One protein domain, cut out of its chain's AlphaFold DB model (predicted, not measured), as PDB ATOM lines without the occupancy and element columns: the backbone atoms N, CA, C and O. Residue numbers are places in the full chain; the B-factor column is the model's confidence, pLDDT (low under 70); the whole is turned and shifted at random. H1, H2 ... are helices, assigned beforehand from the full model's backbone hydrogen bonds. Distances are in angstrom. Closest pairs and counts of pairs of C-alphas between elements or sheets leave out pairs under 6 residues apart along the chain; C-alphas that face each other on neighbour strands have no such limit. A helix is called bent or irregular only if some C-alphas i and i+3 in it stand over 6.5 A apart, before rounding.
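Overview. This is residues 348 to 466 of the 487 residues of the protein "F-box domain-containing protein" of Myceliophthora thermophila (strain ATCC 42464 / BCRC 31852 / DSM 1799) (UniProt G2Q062). Two helices, H1 and H3, cross at 49 degrees on two levels, and the body is closed round them by H2 at one end and by the first part of H5 between them; residues 458 to 466, of which 458 to 465 belong to H5, stick out as a free arm. The short helix H4 sits at a corner of this body, near the last part of H3. The printed part has 119 residues with five named helices, H1 to H5 in order along the chain, no named strand, and the class all helix. The whole is compact, with a radius of gyration of the C-alphas of 15.5 A, but elongated, spanning 52 by 30 by 25 A.

Arrangement. H1, residues 348 to 366, touches H2, residues 377 to 388, with residues 362 to 366 alone; the closest C-alphas, of Phe 365 and Gly 378, are 4.5 A apart. They run opposite ways at a steep tilt of 55 degrees. H2 touches H3, residues 404 to 424, with residues 387 to 388 alone, and H3 touches H2 with residues 414 to 418 alone; the closest C-alphas are those of Ile 387 and Arg 414, 5.6 A apart. H1 and H3 are close but not clearly touching, their closest C-alphas, of Glu 351 and Phe 404, 7.9 A apart. H4, residues 428 to 434, touches no helix but is near H3, with the closest C-alphas, of Leu 422 and Arg 431, at 6.8 A. H5, residues 439 to 465, touches H1 at a shallow tilt of 31 degrees, opposite ways; the closest C-alphas are those of Met 350 and Tyr 453, 5.6 A. With residues 443 to 450 alone H5 touches H3, at a shallow tilt of 24 degrees, opposite ways, the closest C-alphas being those of Arg 419 and Val 443, 7.4 A. H2 and H5 are apart. In H1 and H4 every O i to N i+4 pair is within hydrogen-bond range; in H2 it is 4 of 8, in H3 15 of 17 and in H5 21 of 23.

Along the chain. H1 begins at C-alpha 348, (20.188, -41.914, 24.753), and is 26.4 A long from first to last C-alpha. H2 is 12.8 A long and irregular, with C-alphas 379 and 382 8.3 A apart. H3 begins at C-alpha 404, (25.574, -46.966, 32.010), and is 29.0 A long; it has a kink of 33 degrees near residue 411 and is only just irregular, with C-alphas 406 and 409 7.0 A apart. H4 is 9.8 A long. H5, 37.9 A long, ends at C-alpha 465, (2.973, -45.661, 35.679); it is irregular, with C-alphas 444 and 447 7.9 A apart and a kink of 60 degrees near residue 446.

Size, cuts and confidence. The two C-alphas farthest apart are those of Lys 379 and His 466, 52.4 A. Without residues 458 to 466 the body spans 38 by 29 by 25 A. The link from H2 to H3, residues 389 to 403, is long; the printed part has no cut. The mean pLDDT of the printed part is 82.4, and residues 367 to 376 and 392 to 402 are under 70.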
ATOM      1  N   GLU A 348      19.080 -41.328  25.522       88.88
ATOM      2  CA  GLU A 348      20.188 -41.914  24.753       88.88
ATOM      3  C   GLU A 348      21.111 -40.836  24.170       88.88
ATOM      4  O   GLU A 348      22.327 -41.012  24.130       88.88
ATOM      5  N   THR A 349      20.561 -39.681  23.779       87.12
ATOM      6  CA  THR A 349      21.361 -38.529  23.337       87.12
ATOM      7  C   THR A 349      22.218 -37.966  24.477       87.12
ATOM      8  O   THR A 349      23.393 -37.670  24.259       87.12
ATOM      9  N   MET A 350      21.673 -37.839  25.693       90.94
ATOM     10  CA  MET A 350      22.445 -37.368  26.854       90.94
ATOM     11  C   MET A 350      23.545 -38.366  27.237       90.94
ATOM     12  O   MET A 350      24.695 -37.977  27.446       90.94
ATOM     13  N   GLU A 351      23.228 -39.663  27.238       90.94
ATOM     14  CA  GLU A 351      24.218 -40.728  27.423       90.94
ATOM     15  C   GLU A 351      25.321 -40.660  26.364       90.94
ATOM     16  O   GLU A 351      26.509 -40.730  26.690       90.94
ATOM     17  N   HIS A 352      24.948 -40.458  25.097       87.56
ATOM     18  CA  HIS A 352      25.906 -40.281  24.017       87.56
ATOM     19  C   HIS A 352      26.840 -39.094  24.269       87.56
ATOM     20  O   HIS A 352      28.039 -39.228  24.042       87.56
ATOM     21  N   TYR A 353      26.343 -37.956  24.764       88.56
ATOM     22  CA  TYR A 353      27.185 -36.797  25.082       88.56
ATOM     23  C   TYR A 353      28.173 -37.072  26.218       88.56
ATOM     24  O   TYR A 353      29.350 -36.724  26.089       88.56
ATOM     25  N   ILE A 354      27.742 -37.757  27.280       91.06
ATOM     26  CA  ILE A 354      28.626 -38.161  28.382       91.06
ATOM     27  C   ILE A 354      29.713 -39.106  27.860       91.06
ATOM     28  O   ILE A 354      30.904 -38.838  28.032       91.06
ATOM     29  N   ARG A 355      29.319 -40.175  27.152       87.56
ATOM     30  CA  ARG A 355      30.253 -41.145  26.556       87.56
ATOM     31  C   ARG A 355      31.211 -40.480  25.574       87.56
ATOM     32  O   ARG A 355      32.401 -40.777  25.576       87.56
ATOM     33  N   LEU A 356      30.712 -39.578  24.732       85.38
ATOM     34  CA  LEU A 356      31.515 -38.866  23.748       85.38
ATOM     35  C   LEU A 356      32.596 -38.026  24.424       85.38
ATOM     36  O   LEU A 356      33.752 -38.120  24.019       85.38
ATOM     37  N   GLY A 357      32.242 -37.234  25.437       88.06
ATOM     38  CA  GLY A 357      33.205 -36.382  26.128       88.06
ATOM     39  C   GLY A 357      34.290 -37.190  26.838       88.06
ATOM     40  O   GLY A 357      35.472 -36.944  26.601       88.06
ATOM     41  N   TRP A 358      33.912 -38.243  27.571       89.19
ATOM     42  CA  TRP A 358      34.879 -39.170  28.169       89.19
ATOM     43  C   TRP A 358      35.769 -39.835  27.117       89.19
ATOM     44  O   TRP A 358      36.987 -39.864  27.271       89.19
ATOM     45  N   ARG A 359      35.204 -40.300  25.998       83.75
ATOM     46  CA  ARG A 359      35.974 -40.912  24.906       83.75
ATOM     47  C   ARG A 359      37.010 -39.949  24.341       83.75
ATOM     48  O   ARG A 359      38.157 -40.331  24.112       83.75
ATOM     49  N   LEU A 360      36.594 -38.716  24.066       83.56
ATOM     50  CA  LEU A 360      37.465 -37.696  23.496       83.56
ATOM     51  C   LEU A 360      38.558 -37.286  24.487       83.56
ATOM     52  O   LEU A 360      39.705 -37.152  24.068       83.56
ATOM     53  N   LEU A 361      38.227 -37.180  25.777       86.06
ATOM     54  CA  LEU A 361      39.181 -36.911  26.850       86.06
ATOM     55  C   LEU A 361      40.253 -38.003  26.942       86.06
ATOM     56  O   LEU A 361      41.447 -37.720  26.947       86.06
ATOM     57  N   CYS A 362      39.835 -39.266  26.940       83.00
ATOM     58  CA  CYS A 362      40.753 -40.400  27.004       83.00
ATOM     59  C   CYS A 362      41.655 -40.470  25.773       83.00
ATOM     60  O   CYS A 362      42.852 -40.732  25.879       83.00
ATOM     61  N   ARG A 363      41.091 -40.189  24.593       79.62
ATOM     62  CA  ARG A 363      41.873 -40.068  23.365       79.62
ATOM     63  C   ARG A 363      42.899 -38.940  23.472       79.62
ATOM     64  O   ARG A 363      44.006 -39.125  22.989       79.62
ATOM     65  N   ASP A 364      42.572 -37.805  24.079       81.12
ATOM     66  CA  ASP A 364      43.515 -36.687  24.206       81.12
ATOM     67  C   ASP A 364      44.650 -36.971  25.211       81.12
ATOM     68  O   ASP A 364      45.800 -36.628  24.946       81.12
ATOM     69  N   PHE A 365      44.370 -37.690  26.306       83.19
ATOM     70  CA  PHE A 365      45.397 -38.137  27.259       83.19
ATOM     71  C   PHE A 365      46.341 -39.213  26.694       83.19
ATOM     72  O   PHE A 365      47.542 -39.178  26.964       83.19
ATOM     73  N   TYR A 366      45.812 -40.186  25.939       76.31
ATOM     74  CA  TYR A 366      46.559 -41.393  25.545       76.31
ATOM     75  C   TYR A 366      46.945 -41.467  24.060       76.31
ATOM     76  O   TYR A 366      47.718 -42.348  23.675       76.31
ATOM     77  N   SER A 367      46.440 -40.584  23.194       69.50
ATOM     78  CA  SER A 367      46.836 -40.600  21.784       69.50
ATOM     79  C   SER A 367      48.252 -40.059  21.618       69.50
ATOM     80  O   SER A 367      48.517 -38.886  21.843       69.50
ATOM     81  N   HIS A 368      49.164 -40.902  21.135       55.84
ATOM     82  CA  HIS A 368      50.477 -40.475  20.640       55.84
ATOM     83  C   HIS A 368      50.440 -40.028  19.163       55.84
ATOM     84  O   HIS A 368      51.455 -39.592  18.623       55.84
ATOM     85  N   ARG A 369      49.290 -40.172  18.482       47.38
ATOM     86  CA  ARG A 369      49.110 -39.923  17.043       47.38
ATOM     87  C   ARG A 369      47.679 -39.463  16.744       47.38
ATOM     88  O   ARG A 369      46.837 -40.263  16.345       47.38
ATOM     89  N   SER A 370      47.390 -38.174  16.897       43.03
ATOM     90  CA  SER A 370      46.247 -37.559  16.209       43.03
ATOM     91  C   SER A 370      46.765 -36.845  14.962       43.03
ATOM     92  O   SER A 370      47.691 -36.046  15.047       43.03
ATOM     93  N   LEU A 371      46.188 -37.144  13.795       45.91
ATOM     94  CA  LEU A 371      46.608 -36.617  12.488       45.91
ATOM     95  C   LEU A 371      46.296 -35.120  12.280       45.91
ATOM     96  O   LEU A 371      46.589 -34.599  11.208       45.91
ATOM     97  N   THR A 372      45.709 -34.419  13.258       44.25
ATOM     98  CA  THR A 372      45.299 -33.012  13.074       44.25
ATOM     99  C   THR A 372      45.572 -32.057  14.241       44.25
ATOM    100  O   THR A 372      45.350 -30.862  14.071       44.25
ATOM    101  N   ALA A 373      46.090 -32.509  15.387       50.12
ATOM    102  CA  ALA A 373      46.549 -31.622  16.466       50.12
ATOM    103  C   ALA A 373      47.433 -32.389  17.459       50.12
ATOM    104  O   ALA A 373      47.174 -33.564  17.729       50.12
ATOM    105  N   SER A 374      48.452 -31.729  18.017       55.81
ATOM    106  CA  SER A 374      49.189 -32.246  19.177       55.81
ATOM    107  C   SER A 374      48.210 -32.554  20.322       55.81
ATOM    108  O   SER A 374      47.329 -31.730  20.566       55.81
ATOM    109  N   PRO A 375      48.336 -33.691  21.031       65.19
ATOM    110  CA  PRO A 375      47.481 -34.003  22.175       65.19
ATOM    111  C   PRO A 375      47.750 -32.983  23.283       65.19
ATOM    112  O   PRO A 375      48.869 -32.925  23.804       65.19
ATOM    113  N   TRP A 376      46.754 -32.166  23.621       69.44
ATOM    114  CA  TRP A 376      46.909 -31.089  24.602       69.44
ATOM    115  C   TRP A 376      47.192 -31.667  25.989       69.44
ATOM    116  O   TRP A 376      48.113 -31.234  26.682       69.44
ATOM    117  N   LEU A 377      46.466 -32.724  26.350       78.25
ATOM    118  CA  LEU A 377      46.561 -33.378  27.651       78.25
ATOM    119  C   LEU A 377      47.628 -34.476  27.734       78.25
ATOM    120  O   LEU A 377      47.898 -34.984  28.822       78.25
ATOM    121  N   GLY A 378      48.301 -34.817  26.630       78.75
ATOM    122  CA  GLY A 378      49.296 -35.899  26.604       78.75
ATOM    123  C   GLY A 378      50.476 -35.688  27.565       78.75
ATOM    124  O   GLY A 378      51.048 -36.652  28.076       78.75
ATOM    125  N   LYS A 379      50.817 -34.430  27.878       81.06
ATOM    126  CA  LYS A 379      51.856 -34.072  28.868       81.06
ATOM    127  C   LYS A 379      51.416 -34.322  30.319       81.06
ATOM    128  O   LYS A 379      52.256 -34.458  31.202       81.06
ATOM    129  N   HIS A 380      50.112 -34.442  30.556       84.94
ATOM    130  CA  HIS A 380      49.494 -34.637  31.868       84.94
ATOM    131  C   HIS A 380      49.056 -36.093  32.084       84.94
ATOM    132  O   HIS A 380      48.098 -36.365  32.800       84.94
ATOM    133  N   ARG A 381      49.765 -37.063  31.492       82.12
ATOM    134  CA  ARG A 381      49.413 -38.491  31.578       82.12
ATOM    135  C   ARG A 381      49.300 -39.024  33.013       82.12
ATOM    136  O   ARG A 381      48.439 -39.849  33.279       82.12
ATOM    137  N   HIS A 382      50.100 -38.512  33.946       83.50
ATOM    138  CA  HIS A 382      50.007 -38.868  35.370       83.50
ATOM    139  C   HIS A 382      48.644 -38.505  35.995       83.50
ATOM    140  O   HIS A 382      48.213 -39.117  36.968       83.50
ATOM    141  N   VAL A 383      47.949 -37.510  35.436       85.44
ATOM    142  CA  VAL A 383      46.589 -37.126  35.829       85.44
ATOM    143  C   VAL A 383      45.568 -38.095  35.240       85.44
ATOM    144  O   VAL A 383      44.604 -38.447  35.916       85.44
ATOM    145  N   ALA A 384      45.805 -38.565  34.011       83.19
ATOM    146  CA  ALA A 384      44.965 -39.557  33.348       83.19
ATOM    147  C   ALA A 384      44.793 -40.801  34.226       83.19
ATOM    148  O   ALA A 384      43.673 -41.257  34.413       83.19
ATOM    149  N   ASP A 385      45.873 -41.277  34.849       80.94
ATOM    150  CA  ASP A 385      45.824 -42.450  35.722       80.94
ATOM    151  C   ASP A 385      44.989 -42.189  36.994       80.94
ATOM    152  O   ASP A 385      44.275 -43.075  37.438       80.94
ATOM    153  N   ARG A 386      44.946 -40.961  37.534       83.12
ATOM    154  CA  ARG A 386      44.072 -40.624  38.684       83.12
ATOM    155  C   ARG A 386      42.582 -40.553  38.322       83.12
ATOM    156  O   ARG A 386      41.722 -40.791  39.170       83.12
ATOM    157  N   ILE A 387      42.269 -40.143  37.093       85.38
ATOM    158  CA  ILE A 387      40.903 -39.786  36.669       85.38
ATOM    159  C   ILE A 387      40.239 -40.924  35.892       85.38
ATOM    160  O   ILE A 387      39.052 -41.201  36.075       85.38
ATOM    161  N   LEU A 388      41.003 -41.595  35.034       82.31
ATOM    162  CA  LEU A 388      40.526 -42.596  34.083       82.31
ATOM    163  C   LEU A 388      40.756 -44.039  34.549       82.31
ATOM    164  O   LEU A 388      40.267 -44.960  33.898       82.31
ATOM    165  N   GLU A 389      41.457 -44.264  35.666       79.94
ATOM    166  CA  GLU A 389      41.721 -45.612  36.187       79.94
ATOM    167  C   GLU A 389      40.432 -46.425  36.369       79.94
ATOM    168  O   GLU A 389      39.485 -45.990  37.022       79.94
ATOM    169  N   GLY A 390      40.395 -47.629  35.797       71.69
ATOM    170  CA  GLY A 390      39.239 -48.527  35.865       71.69
ATOM    171  C   GLY A 390      38.167 -48.290  34.794       71.69
ATOM    172  O   GLY A 390      37.288 -49.138  34.642       71.69
ATOM    173  N   LEU A 391      38.251 -47.218  33.994       72.19
ATOM    174  CA  LEU A 391      37.408 -47.080  32.803       72.19
ATOM    175  C   LEU A 391      37.915 -48.028  31.710       72.19
ATOM    176  O   LEU A 391      38.972 -47.819  31.116       72.19
ATOM    177  N   GLN A 392      37.155 -49.090  31.433       64.12
ATOM    178  CA  GLN A 392      37.450 -50.002  30.329       64.12
ATOM    179  C   GLN A 392      37.129 -49.326  28.993       64.12
ATOM    180  O   GLN A 392      35.984 -49.288  28.540       64.12
ATOM    181  N   ILE A 393      38.158 -48.785  28.351       60.59
ATOM    182  CA  ILE A 393      38.059 -48.200  27.016       60.59
ATOM    183  C   ILE A 393      38.584 -49.239  26.045       60.59
ATOM    184  O   ILE A 393      39.752 -49.625  26.111       60.59
ATOM    185  N   ALA A 394      37.717 -49.731  25.162       54.38
ATOM    186  CA  ALA A 394      38.139 -50.687  24.152       54.38
ATOM    187  C   ALA A 394      39.212 -50.060  23.242       54.38
ATOM    188  O   ALA A 394      39.258 -48.844  23.059       54.38
ATOM    189  N   ALA A 395      40.044 -50.890  22.605       51.16
ATOM    190  CA  ALA A 395      41.084 -50.435  21.671       51.16
ATOM    191  C   ALA A 395      40.542 -49.599  20.486       51.16
ATOM    192  O   ALA A 395      41.293 -48.871  19.842       51.16
ATOM    193  N   SER A 396      39.234 -49.665  20.215       51.97
ATOM    194  CA  SER A 396      38.510 -48.824  19.252       51.97
ATOM    195  C   SER A 396      38.192 -47.409  19.762       51.97
ATOM    196  O   SER A 396      37.538 -46.640  19.056       51.97
ATOM    197  N   PHE A 397      38.621 -47.058  20.979       53.25
ATOM    198  CA  PHE A 397      38.163 -45.894  21.742       53.25
ATOM    199  C   PHE A 397      36.648 -45.884  21.976       53.25
ATOM    200  O   PHE A 397      36.091 -44.838  22.288       53.25
ATOM    201  N   ASP A 398      35.956 -47.015  21.836       55.47
ATOM    202  CA  ASP A 398      34.555 -47.093  22.231       55.47
ATOM    203  C   ASP A 398      34.478 -47.332  23.741       55.47
ATOM    204  O   ASP A 398      35.056 -48.288  24.273       55.47
ATOM    205  N   LEU A 399      33.812 -46.424  24.450       57.09
ATOM    206  CA  LEU A 399      33.538 -46.594  25.870       57.09
ATOM    207  C   LEU A 399      32.419 -47.620  25.987       57.09
ATOM    208  O   LEU A 399      31.241 -47.266  25.978       57.09
ATOM    209  N   SER A 400      32.792 -48.893  26.104       57.97
ATOM    210  CA  SER A 400      31.867 -49.975  26.436       57.97
ATOM    211  C   SER A 400      31.556 -49.940  27.933       57.97
ATOM    212  O   SER A 400      31.950 -50.811  28.706       57.97
ATOM    213  N   ILE A 401      30.866 -48.889  28.375       60.88
ATOM    214  CA  ILE A 401      30.272 -48.862  29.713       60.88
ATOM    215  C   ILE A 401      29.056 -49.786  29.664       60.88
ATOM    216  O   ILE A 401      27.971 -49.383  29.226       60.88
ATOM    217  N   SER A 402      29.263 -51.047  30.040       59.97
ATOM    218  CA  SER A 402      28.168 -51.963  30.344       59.97
ATOM    219  C   SER A 402      27.402 -51.408  31.551       59.97
ATOM    220  O   SER A 402      28.010 -50.984  32.529       59.97
ATOM    221  N   HIS A 403      26.070 -51.354  31.466       72.88
ATOM    222  CA  HIS A 403      25.204 -50.785  32.512       72.88
ATOM    223  C   HIS A 403      25.499 -49.309  32.849       72.88
ATOM    224  O   HIS A 403      25.818 -48.987  33.992       72.88
ATOM    225  N   PHE A 404      25.354 -48.415  31.862       82.06
ATOM    226  CA  PHE A 404      25.574 -46.966  32.010       82.06
ATOM    227  C   PHE A 404      24.953 -46.369  33.279       82.06
ATOM    228  O   PHE A 404      25.641 -45.660  34.006       82.06
ATOM    229  N   ASP A 405      23.709 -46.745  33.595       82.31
ATOM    230  CA  ASP A 405      22.994 -46.305  34.800       82.31
ATOM    231  C   ASP A 405      23.795 -46.516  36.093       82.31
ATOM    232  O   ASP A 405      23.796 -45.664  36.973       82.31
ATOM    233  N   ARG A 406      24.509 -47.644  36.212       82.62
ATOM    234  CA  ARG A 406      25.306 -47.973  37.407       82.62
ATOM    235  C   ARG A 406      26.639 -47.234  37.446       82.62
ATOM    236  O   ARG A 406      27.191 -47.036  38.521       82.62
ATOM    237  N   ALA A 407      27.170 -46.874  36.283       85.94
ATOM    238  CA  ALA A 407      28.449 -46.189  36.157       85.94
ATOM    239  C   ALA A 407      28.319 -44.662  36.254       85.94
ATOM    240  O   ALA A 407      29.323 -43.983  36.441       85.94
ATOM    241  N   LEU A 408      27.112 -44.108  36.116       89.00
ATOM    242  CA  LEU A 408      26.897 -42.665  36.020       89.00
ATOM    243  C   LEU A 408      27.378 -41.900  37.266       89.00
ATOM    244  O   LEU A 408      28.022 -40.861  37.122       89.00
ATOM    245  N   ASP A 409      27.139 -42.434  38.468       90.56
ATOM    246  CA  ASP A 409      27.616 -41.830  39.722       90.56
ATOM    247  C   ASP A 409      29.154 -41.832  39.811       90.56
ATOM    248  O   ASP A 409      29.762 -40.830  40.191       90.56
ATOM    249  N   ASP A 410      29.799 -42.926  39.390       89.81
ATOM    250  CA  ASP A 410      31.264 -43.031  39.332       89.81
ATOM    251  C   ASP A 410      31.854 -42.056  38.300       89.81
ATOM    252  O   ASP A 410      32.805 -41.328  38.589       89.81
ATOM    253  N   LEU A 411      31.243 -41.958  37.115       91.38
ATOM    254  CA  LEU A 411      31.636 -40.991  36.089       91.38
ATOM    255  C   LEU A 411      31.493 -39.552  36.585       91.38
ATOM    256  O   LEU A 411      32.356 -38.725  36.310       91.38
ATOM    257  N   ARG A 412      30.435 -39.229  37.330       92.69
ATOM    258  CA  ARG A 412      30.275 -37.899  37.923       92.69
ATOM    259  C   ARG A 412      31.380 -37.590  38.932       92.69
ATOM    260  O   ARG A 412      31.995 -36.533  38.827       92.69
ATOM    261  N   LEU A 413      31.688 -38.513  39.843       92.06
ATOM    262  CA  LEU A 413      32.774 -38.327  40.811       92.06
ATOM    263  C   LEU A 413      34.127 -38.116  40.112       92.06
ATOM    264  O   LEU A 413      34.933 -37.276  40.515       92.06
ATOM    265  N   ARG A 414      34.383 -38.853  39.027       92.56
ATOM    266  CA  ARG A 414      35.582 -38.664  38.195       92.56
ATOM    267  C   ARG A 414      35.588 -37.316  37.494       92.56
ATOM    268  O   ARG A 414      36.640 -36.686  37.415       92.56
ATOM    269  N   PHE A 415      34.439 -36.873  36.993       94.31
ATOM    270  CA  PHE A 415      34.308 -35.559  36.378       94.31
ATOM    271  C   PHE A 415      34.584 -34.439  37.388       94.31
ATOM    272  O   PHE A 415      35.288 -33.491  37.060       94.31
ATOM    273  N   GLU A 416      34.105 -34.563  38.627       93.81
ATOM    274  CA  GLU A 416      34.380 -33.598  39.698       93.81
ATOM    275  C   GLU A 416      35.885 -33.485  39.976       93.81
ATOM    276  O   GLU A 416      36.415 -32.375  40.005       93.81
ATOM    277  N   ARG A 417      36.599 -34.618  40.062       93.06
ATOM    278  CA  ARG A 417      38.072 -34.639  40.174       93.06
ATOM    279  C   ARG A 417      38.759 -34.015  38.961       93.06
ATOM    280  O   ARG A 417      39.767 -33.330  39.102       93.06
ATOM    281  N   TYR A 418      38.228 -34.257  37.765       92.81
ATOM    282  CA  TYR A 418      38.755 -33.673  36.537       92.81
ATOM    283  C   TYR A 418      38.588 -32.159  36.487       92.81
ATOM    284  O   TYR A 418      39.531 -31.451  36.143       92.81
ATOM    285  N   ARG A 419      37.409 -31.663  36.858       93.81
ATOM    286  CA  ARG A 419      37.126 -30.232  36.938       93.81
ATOM    287  C   ARG A 419      38.000 -29.549  37.987       93.81
ATOM    288  O   ARG A 419      38.573 -28.511  37.688       93.81
ATOM    289  N   ASP A 420      38.153 -30.155  39.163       94.19
ATOM    290  CA  ASP A 420      39.036 -29.639  40.213       94.19
ATOM    291  C   ASP A 420      40.483 -29.512  39.717       94.19
ATOM    292  O   ASP A 420      41.093 -28.451  39.831       94.19
ATOM    293  N   TRP A 421      40.997 -30.543  39.042       94.12
ATOM    294  CA  TRP A 421      42.312 -30.498  38.405       94.12
ATOM    295  C   TRP A 421      42.429 -29.380  37.352       94.12
ATOM    296  O   TRP A 421      43.412 -28.635  37.348       94.12
ATOM    297  N   LEU A 422      41.430 -29.238  36.472       91.94
ATOM    298  CA  LEU A 422      41.397 -28.176  35.458       91.94
ATOM    299  C   LEU A 422      41.448 -26.777  36.076       91.94
ATOM    300  O   LEU A 422      42.023 -25.876  35.469       91.94
ATOM    301  N   ASP A 423      40.809 -26.580  37.226       91.56
ATOM    302  CA  ASP A 423      40.669 -25.270  37.858       91.56
ATOM    303  C   ASP A 423      41.828 -24.928  38.806       91.56
ATOM    304  O   ASP A 423      42.120 -23.746  38.998       91.56
ATOM    305  N   THR A 424      42.502 -25.931  39.378       92.69
ATOM    306  CA  THR A 424      43.522 -25.737  40.425       92.69
ATOM    307  C   THR A 424      44.952 -26.050  39.985       92.69
ATOM    308  O   THR A 424      45.881 -25.362  40.409       92.69
ATOM    309  N   GLU A 425      45.153 -27.071  39.146       90.81
ATOM    310  CA  GLU A 425      46.483 -27.590  38.799       90.81
ATOM    311  C   GLU A 425      46.909 -27.233  37.363       90.81
ATOM    312  O   GLU A 425      48.108 -27.153  37.082       90.81
ATOM    313  N   LEU A 426      45.962 -27.029  36.438       90.06
ATOM    314  CA  LEU A 426      46.272 -26.681  35.049       90.06
ATOM    315  C   LEU A 426      46.585 -25.185  34.911       90.06
ATOM    316  O   LEU A 426      45.859 -24.332  35.424       90.06
ATOM    317  N   ASP A 427      47.650 -24.847  34.181       90.31
ATOM    318  CA  ASP A 427      48.006 -23.446  33.992       90.31
ATOM    319  C   ASP A 427      46.897 -22.684  33.225       90.31
ATOM    320  O   ASP A 427      46.272 -23.236  32.309       90.31
ATOM    321  N   PRO A 428      46.632 -21.405  33.564       90.56
ATOM    322  CA  PRO A 428      45.505 -20.673  32.987       90.56
ATOM    323  C   PRO A 428      45.549 -20.520  31.461       90.56
ATOM    324  O   PRO A 428      44.490 -20.449  30.832       90.56
ATOM    325  N   ALA A 429      46.743 -20.464  30.861       87.56
ATOM    326  CA  ALA A 429      46.893 -20.306  29.417       87.56
ATOM    327  C   ALA A 429      46.468 -21.588  28.691       87.56
ATOM    328  O   ALA A 429      45.579 -21.542  27.839       87.56
ATOM    329  N   THR A 430      46.995 -22.740  29.113       85.00
ATOM    330  CA  THR A 430      46.603 -24.051  28.581       85.00
ATOM    331  C   THR A 430      45.122 -24.326  28.827       85.00
ATOM    332  O   THR A 430      44.426 -24.801  27.930       85.00
ATOM    333  N   ARG A 431      44.592 -23.971  30.007       87.00
ATOM    334  CA  ARG A 431      43.155 -24.086  30.298       87.00
ATOM    335  C   ARG A 431      42.318 -23.269  29.315       87.00
ATOM    336  O   ARG A 431      41.313 -23.767  28.815       87.00
ATOM    337  N   SER A 432      42.713 -22.029  29.018       86.62
ATOM    338  CA  SER A 432      41.988 -21.175  28.070       86.62
ATOM    339  C   SER A 432      41.992 -21.745  26.650       86.62
ATOM    340  O   SER A 432      40.984 -21.639  25.954       86.62
ATOM    341  N   GLU A 433      43.100 -22.346  26.216       84.12
ATOM    342  CA  GLU A 433      43.211 -22.982  24.898       84.12
ATOM    343  C   GLU A 433      42.389 -24.277  24.822       84.12
ATOM    344  O   GLU A 433      41.669 -24.505  23.843       84.12
ATOM    345  N   LEU A 434      42.415 -25.084  25.888       83.12
ATOM    346  CA  LEU A 434      41.640 -26.320  26.006       83.12
ATOM    347  C   LEU A 434      40.130 -26.048  26.058       83.12
ATOM    348  O   LEU A 434      39.352 -26.766  25.431       83.12
ATOM    349  N   MET A 435      39.702 -24.982  26.744       84.75
ATOM    350  CA  MET A 435      38.304 -24.540  26.858       84.75
ATOM    351  C   MET A 435      37.787 -23.863  25.575       84.75
ATOM    352  O   MET A 435      37.093 -22.843  25.604       84.75
ATOM    353  N   THR A 436      38.056 -24.480  24.427       80.50
ATOM    354  CA  THR A 436      37.556 -24.093  23.109       80.50
ATOM    355  C   THR A 436      36.821 -25.260  22.437       80.50
ATOM    356  O   THR A 436      36.878 -26.414  22.865       80.50
ATOM    357  N   GLY A 437      36.054 -24.966  21.382       79.69
ATOM    358  CA  GLY A 437      35.379 -25.992  20.583       79.69
ATOM    359  C   GLY A 437      34.393 -26.862  21.378       79.69
ATOM    360  O   GLY A 437      33.539 -26.342  22.088       79.69
ATOM    361  N   TRP A 438      34.486 -28.187  21.212       79.12
ATOM    362  CA  TRP A 438      33.592 -29.174  21.840       79.12
ATOM    363  C   TRP A 438      33.850 -29.365  23.342       79.12
ATOM    364  O   TRP A 438      32.956 -29.799  24.063       79.12
ATOM    365  N   PHE A 439      35.063 -29.059  23.808       83.88
ATOM    366  CA  PHE A 439      35.512 -29.390  25.156       83.88
ATOM    367  C   PHE A 439      34.863 -28.484  26.202       83.88
ATOM    368  O   PHE A 439      34.288 -28.958  27.179       83.88
ATOM    369  N   ARG A 440      34.859 -27.173  25.932       85.81
ATOM    370  CA  ARG A 440      34.201 -26.169  26.774       85.81
ATOM    371  C   ARG A 440      32.753 -26.520  27.127       85.81
ATOM    372  O   ARG A 440      32.456 -26.557  28.317       85.81
ATOM    373  N   PRO A 441      31.846 -26.765  26.162       84.81
ATOM    374  CA  PRO A 441      30.467 -27.064  26.500       84.81
ATOM    375  C   PRO A 441      30.310 -28.408  27.215       84.81
ATOM    376  O   PRO A 441      29.402 -28.516  28.026       84.81
ATOM    377  N   TRP A 442      31.186 -29.401  26.999       89.88
ATOM    378  CA  TRP A 442      31.159 -30.635  27.800       89.88
ATOM    379  C   TRP A 442      31.478 -30.380  29.256       89.88
ATOM    380  O   TRP A 442      30.719 -30.812  30.111       89.88
ATOM    381  N   VAL A 443      32.561 -29.655  29.531       91.19
ATOM    382  CA  VAL A 443      32.964 -29.366  30.907       91.19
ATOM    383  C   VAL A 443      31.950 -28.452  31.597       91.19
ATOM    384  O   VAL A 443      31.526 -28.725  32.714       91.19
ATOM    385  N   GLU A 444      31.522 -27.378  30.936       91.88
ATOM    386  CA  GLU A 444      30.584 -26.413  31.523       91.88
ATOM    387  C   GLU A 444      29.164 -26.988  31.708       91.88
ATOM    388  O   GLU A 444      28.488 -26.595  32.656       91.88
ATOM    389  N   ASP A 445      28.709 -27.908  30.844       93.19
ATOM    390  CA  ASP A 445      27.342 -28.454  30.902       93.19
ATOM    391  C   ASP A 445      27.270 -29.887  31.453       93.19
ATOM    392  O   ASP A 445      26.178 -30.447  31.478       93.19
ATOM    393  N   TYR A 446      28.369 -30.505  31.898       94.75
ATOM    394  CA  TYR A 446      28.379 -31.923  32.303       94.75
ATOM    395  C   TYR A 446      27.270 -32.266  33.308       94.75
ATOM    396  O   TYR A 446      26.509 -33.212  33.106       94.75
ATOM    397  N   GLU A 447      27.133 -31.459  34.363       94.56
ATOM    398  CA  GLU A 447      26.096 -31.634  35.388       94.56
ATOM    399  C   GLU A 447      24.681 -31.446  34.825       94.56
ATOM    400  O   GLU A 447      23.750 -32.124  35.260       94.56
ATOM    401  N   LEU A 448      24.507 -30.568  33.829       94.06
ATOM    402  CA  LEU A 448      23.230 -30.389  33.133       94.06
ATOM    403  C   LEU A 448      22.906 -31.598  32.250       94.06
ATOM    404  O   LEU A 448      21.744 -31.984  32.164       94.06
ATOM    405  N   ILE A 449      23.910 -32.214  31.617       93.19
ATOM    406  CA  ILE A 449      23.742 -33.432  30.812       93.19
ATOM    407  C   ILE A 449      23.370 -34.621  31.716       93.19
ATOM    408  O   ILE A 449      22.415 -35.332  31.404       93.19
ATOM    409  N   ASP A 450      24.062 -34.808  32.849       94.75
ATOM    410  CA  ASP A 450      23.728 -35.822  33.872       94.75
ATOM    411  C   ASP A 450      22.307 -35.612  34.421       94.75
ATOM    412  O   ASP A 450      21.478 -36.524  34.407       94.75
ATOM    413  N   SER A 451      21.976 -34.379  34.812       94.50
ATOM    414  CA  SER A 451      20.639 -34.037  35.316       94.50
ATOM    415  C   SER A 451      19.551 -34.287  34.268       94.50
ATOM    416  O   SER A 451      18.508 -34.854  34.589       94.50
ATOM    417  N   ALA A 452      19.791 -33.928  33.002       92.81
ATOM    418  CA  ALA A 452      18.858 -34.179  31.906       92.81
ATOM    419  C   ALA A 452      18.666 -35.682  31.628       92.81
ATOM    420  O   ALA A 452      17.547 -36.106  31.332       92.81
ATOM    421  N   TYR A 453      19.721 -36.495  31.758       94.44
ATOM    422  CA  TYR A 453      19.638 -37.956  31.648       94.44
ATOM    423  C   TYR A 453      18.740 -38.563  32.735       94.44
ATOM    424  O   TYR A 453      17.851 -39.371  32.441       94.44
ATOM    425  N   ARG A 454      18.951 -38.157  33.993       95.12
ATOM    426  CA  ARG A 454      18.167 -38.637  35.142       95.12
ATOM    427  C   ARG A 454      16.720 -38.197  35.052       95.12
ATOM    428  O   ARG A 454      15.837 -39.043  35.132       95.12
ATOM    429  N   TRP A 455      16.493 -36.917  34.761       95.38
ATOM    430  CA  TRP A 455      15.158 -36.388  34.512       95.38
ATOM    431  C   TRP A 455      14.438 -37.209  33.440       95.38
ATOM    432  O   TRP A 455      13.346 -37.704  33.690       95.38
ATOM    433  N   ALA A 456      15.058 -37.454  32.280       94.44
ATOM    434  CA  ALA A 456      14.429 -38.245  31.221       94.44
ATOM    435  C   ALA A 456      14.082 -39.672  31.683       94.44
ATOM    436  O   ALA A 456      13.028 -40.196  31.327       94.44
ATOM    437  N   SER A 457      14.937 -40.287  32.505       95.38
ATOM    438  CA  SER A 457      14.700 -41.614  33.088       95.38
ATOM    439  C   SER A 457      13.524 -41.618  34.070       95.38
ATOM    440  O   SER A 457      12.675 -42.508  34.005       95.38
ATOM    441  N   GLU A 458      13.422 -40.600  34.924       96.06
ATOM    442  CA  GLU A 458      12.286 -40.396  35.829       96.06
ATOM    443  C   GLU A 458      10.985 -40.164  35.055       96.06
ATOM    444  O   GLU A 458       9.961 -40.759  35.386       96.06
ATOM    445  N   GLN A 459      11.019 -39.367  33.982       96.06
ATOM    446  CA  GLN A 459       9.843 -39.116  33.146       96.06
ATOM    447  C   GLN A 459       9.375 -40.376  32.409       96.06
ATOM    448  O   GLN A 459       8.172 -40.589  32.271       96.06
ATOM    449  N   ILE A 460      10.297 -41.244  31.974       95.88
ATOM    450  CA  ILE A 460       9.945 -42.560  31.413       95.88
ATOM    451  C   ILE A 460       9.255 -43.422  32.478       95.88
ATOM    452  O   ILE A 460       8.207 -43.998  32.195       95.88
ATOM    453  N   ALA A 461       9.788 -43.482  33.703       96.44
ATOM    454  CA  ALA A 461       9.181 -44.251  34.793       96.44
ATOM    455  C   ALA A 461       7.800 -43.700  35.208       96.44
ATOM    456  O   ALA A 461       6.859 -44.460  35.460       96.44
ATOM    457  N   TRP A 462       7.649 -42.374  35.237       96.25
ATOM    458  CA  TRP A 462       6.361 -41.721  35.460       96.25
ATOM    459  C   TRP A 462       5.359 -42.078  34.356       96.25
ATOM    460  O   TRP A 462       4.230 -42.466  34.648       96.25
ATOM    461  N   LEU A 463       5.778 -42.023  33.093       95.19
ATOM    462  CA  LEU A 463       4.924 -42.356  31.959       95.19
ATOM    463  C   LEU A 463       4.504 -43.836  31.977       95.19
ATOM    464  O   LEU A 463       3.346 -44.147  31.707       95.19
ATOM    465  N   ASP A 464       5.415 -44.737  32.352       94.50
ATOM    466  CA  ASP A 464       5.148 -46.174  32.507       94.50
ATOM    467  C   ASP A 464       4.110 -46.454  33.617       94.50
ATOM    468  O   ASP A 464       3.347 -47.415  33.514       94.50
ATOM    469  N   SER A 465       4.016 -45.592  34.637       96.00
ATOM    470  CA  SER A 465       2.973 -45.661  35.679       96.00
ATOM    471  C   SER A 465       1.680 -44.908  35.332       96.00
ATOM    472  O   SER A 465       0.659 -45.133  35.979       96.00
ATOM    473  N   HIS A 466       1.684 -44.072  34.285       94.88
ATOM    474  CA  HIS A 466       0.539 -43.261  33.854       94.88
ATOM    475  C   HIS A 466       0.277 -43.377  32.335       94.88
ATOM    476  O   HIS A 466       0.279 -42.369  31.620       94.88
TER     477      HIS A 466